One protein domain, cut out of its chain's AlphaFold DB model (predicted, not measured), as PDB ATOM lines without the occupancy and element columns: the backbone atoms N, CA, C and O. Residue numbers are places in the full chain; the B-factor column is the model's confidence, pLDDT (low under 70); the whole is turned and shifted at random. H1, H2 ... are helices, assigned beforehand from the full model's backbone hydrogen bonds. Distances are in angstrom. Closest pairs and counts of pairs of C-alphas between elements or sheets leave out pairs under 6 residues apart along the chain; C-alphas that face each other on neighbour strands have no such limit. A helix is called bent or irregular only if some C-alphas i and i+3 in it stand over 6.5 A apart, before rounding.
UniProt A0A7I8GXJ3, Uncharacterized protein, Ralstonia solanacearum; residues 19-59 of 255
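Overview. This is residues 19 to 59 of the 255 residues of an uncharacterized protein of Ralstonia solanacearum (UniProt A0A7I8GXJ3). Picture a narrow, lopsided V open at one end: the short helix H1 runs out, the chain folds back through residues 29 to 31, and the long helix H2 returns beside it and far past it. Residues 43 to 59 of H2 stick out free, and H2 makes the length of the whole. The printed part has 41 residues with two named helices, H1 then H2, and no named strand; the class is all helix. It is only just loose, close to extended, with a radius of gyration of the C-alphas of 13.6 A and spans of 43 by 19 by 5 A.

Arrangement. Start with H1, residues 19 to 28, and go through the tight link of 3 residues to H2, residues 32 to 59. The two run opposite ways at a shallow tilt of 15 degrees. They are close but not clearly touching, with 1 pair of C-alphas within 8 A: look at Ile 26 and Cys 35, the closest, 6.7 A apart. Their centres are 16.7 A apart. In H1 and H2, every backbone O i to N i+4 pair is within hydrogen-bond range.

Along the chain. Find C-alpha 19 at (171.190, 227.237, 231.968); from there H1 runs 14.4 A to C-alpha 28 at (185.389, 228.834, 233.872). H2 begins at C-alpha 32, (187.338, 229.715, 222.999), and its 28 residues run 40.7 A to C-alpha 59 at (153.844, 206.725, 221.381). Neither helix is bent.

Size, cuts and confidence. The two C-alphas farthest apart are those of Gly 30 and Ala 59, 43.5 A. The printed part has no cut. Read the B-factor column for the model's confidence: the mean pLDDT of the printed part is 73.9, and residues 19, 22, 26, 29, 54 and 57 to 59 are under 70.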
ATOM      1  N   ALA A  19     170.825 225.824 232.065       67.25
ATOM      2  CA  ALA A  19     171.190 227.237 231.968       67.25
ATOM      3  C   ALA A  19     172.181 227.659 233.071       67.25
ATOM      4  O   ALA A  19     173.210 228.260 232.765       67.25
ATOM      5  N   ASP A  20     171.943 227.253 234.320       73.69
ATOM      6  CA  ASP A  20     172.827 227.560 235.453       73.69
ATOM      7  C   ASP A  20     174.206 226.886 235.292       73.69
ATOM      8  O   ASP A  20     175.254 227.457 235.609       73.69
ATOM      9  N   LEU A  21     174.234 225.659 234.753       71.81
ATOM     10  CA  LEU A  21     175.478 224.962 234.416       71.81
ATOM     11  C   LEU A  21     176.233 225.645 233.273       71.81
ATOM     12  O   LEU A  21     177.460 225.707 233.320       71.81
ATOM     13  N   LEU A  22     175.516 226.153 232.269       68.62
ATOM     14  CA  LEU A  22     176.075 226.909 231.150       68.62
ATOM     15  C   LEU A  22     176.742 228.197 231.623       68.62
ATOM     16  O   LEU A  22     177.898 228.440 231.284       68.62
ATOM     17  N   GLU A  23     176.043 228.987 232.432       72.38
ATOM     18  CA  GLU A  23     176.541 230.264 232.941       72.38
ATOM     19  C   GLU A  23     177.795 230.062 233.800       72.38
ATOM     20  O   GLU A  23     178.814 230.733 233.609       72.38
ATOM     21  N   LYS A  24     177.780 229.032 234.656       76.44
ATOM     22  CA  LYS A  24     178.947 228.645 235.448       76.44
ATOM     23  C   LYS A  24     180.131 228.212 234.579       76.44
ATOM     24  O   LYS A  24     181.261 228.611 234.847       76.44
ATOM     25  N   HIS A  25     179.900 227.405 233.541       70.62
ATOM     26  CA  HIS A  25     180.995 226.900 232.711       70.62
ATOM     27  C   HIS A  25     181.557 227.956 231.758       70.62
ATOM     28  O   HIS A  25     182.762 227.961 231.522       70.62
ATOM     29  N   ILE A  26     180.731 228.875 231.247       69.62
ATOM     30  CA  ILE A  26     181.195 230.013 230.440       69.62
ATOM     31  C   ILE A  26     182.174 230.880 231.245       69.62
ATOM     32  O   ILE A  26     183.183 231.311 230.690       69.62
ATOM     33  N   GLY A  27     181.947 231.055 232.552       71.50
ATOM     34  CA  GLY A  27     182.877 231.758 233.445       71.50
ATOM     35  C   GLY A  27     184.194 231.018 233.733       71.50
ATOM     36  O   GLY A  27     185.181 231.651 234.097       71.50
ATOM     37  N   GLU A  28     184.233 229.694 233.557       73.25
ATOM     38  CA  GLU A  28     185.389 228.834 233.872       73.25
ATOM     39  C   GLU A  28     186.210 228.421 232.630       73.25
ATOM     40  O   GLU A  28     187.276 227.813 232.759       73.25
ATOM     41  N   CYS A  29     185.742 228.712 231.412       69.81
ATOM     42  CA  CYS A  29     186.431 228.292 230.192       69.81
ATOM     43  C   CYS A  29     187.688 229.134 229.928       69.81
ATOM     44  O   CYS A  29     187.609 230.318 229.614       69.81
ATOM     45  N   GLY A  30     188.862 228.497 229.961       73.94
ATOM     46  CA  GLY A  30     190.143 229.178 229.754       73.94
ATOM     47  C   GLY A  30     190.454 229.547 228.296       73.94
ATOM     48  O   GLY A  30     191.382 230.316 228.057       73.94
ATOM     49  N   ASN A  31     189.723 229.011 227.307       84.31
ATOM     50  CA  ASN A  31     189.841 229.430 225.905       84.31
ATOM     51  C   ASN A  31     188.586 229.127 225.060       84.31
ATOM     52  O   ASN A  31     187.770 228.261 225.380       84.31
ATOM     53  N   ALA A  32     188.480 229.805 223.912       73.50
ATOM     54  CA  ALA A  32     187.338 229.715 222.999       73.50
ATOM     55  C   ALA A  32     187.101 228.312 222.399       73.50
ATOM     56  O   ALA A  32     185.978 227.997 222.002       73.50
ATOM     57  N   ALA A  33     188.130 227.463 222.311       76.38
ATOM     58  CA  ALA A  33     187.970 226.099 221.808       76.38
ATOM     59  C   ALA A  33     187.220 225.216 222.819       76.38
ATOM     60  O   ALA A  33     186.353 224.438 222.424       76.38
ATOM     61  N   GLN A  34     187.492 225.395 224.115       77.06
ATOM     62  CA  GLN A  34     186.778 224.705 225.190       77.06
ATOM     63  C   GLN A  34     185.311 225.149 225.273       77.06
ATOM     64  O   GLN A  34     184.437 224.292 225.390       77.06
ATOM     65  N   CYS A  35     185.026 226.449 225.111       72.12
ATOM     66  CA  CYS A  35     183.649 226.954 225.037       72.12
ATOM     67  C   CYS A  35     182.861 226.313 223.887       72.12
ATOM     68  O   CYS A  35     181.745 225.846 224.094       72.12
ATOM     69  N   ARG A  36     183.448 226.259 222.681       74.94
ATOM     70  CA  ARG A  36     182.799 225.645 221.509       74.94
ATOM     71  C   ARG A  36     182.519 224.162 221.723       74.94
ATOM     72  O   ARG A  36     181.406 223.713 221.486       74.94
ATOM     73  N   GLN A  37     183.490 223.420 222.253       77.44
ATOM     74  CA  GLN A  37     183.309 221.999 222.542       77.44
ATOM     75  C   GLN A  37     182.214 221.746 223.594       77.44
ATOM     76  O   GLN A  37     181.475 220.765 223.489       77.44
ATOM     77  N   ALA A  38     182.103 222.611 224.608       73.31
ATOM     78  CA  ALA A  38     181.040 222.532 225.606       73.31
ATOM     79  C   ALA A  38     179.663 222.846 224.999       73.31
ATOM     80  O   ALA A  38     178.702 222.126 225.271       73.31
ATOM     81  N   LEU A  39     179.582 223.861 224.133       75.25
ATOM     82  CA  LEU A  39     178.358 224.233 223.428       75.25
ATOM     83  C   LEU A  39     177.869 223.104 222.507       75.25
ATOM     84  O   LEU A  39     176.712 222.705 222.602       75.25
ATOM     85  N   ASP A  40     178.756 222.519 221.698       77.19
ATOM     86  CA  ASP A  40     178.417 221.401 220.805       77.19
ATOM     87  C   ASP A  40     177.901 220.179 221.577       77.19
ATOM     88  O   ASP A  40     176.977 219.488 221.141       77.19
ATOM     89  N   ALA A  41     178.485 219.894 222.746       78.06
ATOM     90  CA  ALA A  41     178.032 218.800 223.596       78.06
ATOM     91  C   ALA A  41     176.618 219.044 224.146       78.06
ATOM     92  O   ALA A  41     175.837 218.101 224.251       78.06
ATOM     93  N   LEU A  42     176.279 220.293 224.469       73.31
ATOM     94  CA  LEU A  42     174.954 220.663 224.961       73.31
ATOM     95  C   LEU A  42     173.900 220.653 223.858       73.31
ATOM     96  O   LEU A  42     172.810 220.139 224.093       73.31
ATOM     97  N   VAL A  43     174.239 221.122 222.653       76.69
ATOM     98  CA  VAL A  43     173.359 221.012 221.479       76.69
ATOM     99  C   VAL A  43     172.999 219.550 221.224       76.69
ATOM    100  O   VAL A  43     171.827 219.225 221.090       76.69
ATOM    101  N   ARG A  44     173.976 218.635 221.285       76.38
ATOM    102  CA  ARG A  44     173.710 217.193 221.132       76.38
ATOM    103  C   ARG A  44     172.791 216.625 222.212       76.38
ATOM    104  O   ARG A  44     171.968 215.768 221.908       76.38
ATOM    105  N   ILE A  45     172.936 217.068 223.463       78.19
ATOM    106  CA  ILE A  45     172.056 216.638 224.562       78.19
ATOM    107  C   ILE A  45     170.632 217.157 224.329       78.19
ATOM    108  O   ILE A  45     169.679 216.399 224.494       78.19
ATOM    109  N   ALA A  46     170.488 218.416 223.908       73.25
ATOM    110  CA  ALA A  46     169.194 219.002 223.580       73.25
ATOM    111  C   ALA A  46     168.521 218.272 222.405       73.25
ATOM    112  O   ALA A  46     167.352 217.912 222.511       73.25
ATOM    113  N   ASP A  47     169.262 217.976 221.335       74.44
ATOM    114  CA  ASP A  47     168.757 217.220 220.182       74.44
ATOM    115  C   ASP A  47     168.289 215.810 220.580       74.44
ATOM    116  O   ASP A  47     167.255 215.332 220.107       74.44
ATOM    117  N   GLU A  48     169.017 215.132 221.476       80.12
ATOM    118  CA  GLU A  48     168.630 213.801 221.950       80.12
ATOM    119  C   GLU A  48     167.356 213.837 222.811       80.12
ATOM    120  O   GLU A  48     166.499 212.966 222.657       80.12
ATOM    121  N   GLU A  49     167.189 214.847 223.668       78.19
ATOM    122  CA  GLU A  49     165.966 215.026 224.461       78.19
ATOM    123  C   GLU A  49     164.766 215.426 223.594       78.19
ATOM    124  O   GLU A  49     163.682 214.870 223.761       78.19
ATOM    125  N   VAL A  50     164.951 216.302 222.598       74.38
ATOM    126  CA  VAL A  50     163.903 216.621 221.612       74.38
ATOM    127  C   VAL A  50     163.471 215.360 220.863       74.38
ATOM    128  O   VAL A  50     162.273 215.121 220.704       74.38
ATOM    129  N   ARG A  51     164.421 214.505 220.461       77.00
ATOM    130  CA  ARG A  51     164.115 213.219 219.823       77.00
ATOM    131  C   ARG A  51     163.337 212.285 220.755       77.00
ATOM    132  O   ARG A  51     162.338 211.715 220.324       77.00
ATOM    133  N   ARG A  52     163.738 212.157 222.026       77.62
ATOM    134  CA  ARG A  52     163.011 211.345 223.023       77.62
ATOM    135  C   ARG A  52     161.593 211.853 223.263       77.62
ATOM    136  O   ARG A  52     160.668 211.051 223.326       77.62
ATOM    137  N   LEU A  53     161.410 213.169 223.368       74.56
ATOM    138  CA  LEU A  53     160.090 213.784 223.519       74.56
ATOM    139  C   LEU A  53     159.221 213.563 222.280       74.56
ATOM    140  O   LEU A  53     158.034 213.277 222.421       74.56
ATOM    141  N   ALA A  54     159.792 213.637 221.076       68.44
ATOM    142  CA  ALA A  54     159.084 213.326 219.837       68.44
ATOM    143  C   ALA A  54     158.658 211.847 219.772       68.44
ATOM    144  O   ALA A  54     157.510 211.563 219.439       68.44
ATOM    145  N   GLU A  55     159.538 210.915 220.150       77.00
ATOM    146  CA  GLU A  55     159.227 209.479 220.228       77.00
ATOM    147  C   GLU A  55     158.143 209.190 221.280       77.00
ATOM    148  O   GLU A  55     157.184 208.474 220.996       77.00
ATOM    149  N   ALA A  56     158.234 209.802 222.463       70.81
ATOM    150  CA  ALA A  56     157.228 209.675 223.517       70.81
ATOM    151  C   ALA A  56     155.877 210.280 223.103       70.81
ATOM    152  O   ALA A  56     154.831 209.702 223.387       70.81
ATOM    153  N   THR A  57     155.889 211.406 222.385       67.69
ATOM    154  CA  THR A  57     154.681 212.046 221.838       67.69
ATOM    155  C   THR A  57     154.050 211.185 220.748       67.69
ATOM    156  O   THR A  57     152.833 211.047 220.716       67.69
ATOM    157  N   ALA A  58     154.852 210.557 219.883       67.38
ATOM    158  CA  ALA A  58     154.359 209.612 218.886       67.38
ATOM    159  C   ALA A  58     153.748 208.363 219.545       67.38
ATOM    160  O   ALA A  58     152.678 207.919 219.136       67.38
ATOM    161  N   ALA A  59     154.376 207.842 220.604       67.56
ATOM    162  CA  ALA A  59     153.844 206.725 221.381       67.56
ATOM    163  C   ALA A  59     152.541 207.090 222.114       67.56
ATOM    164  O   ALA A  59     151.608 206.295 222.117       67.56
TER     165      ALA A  59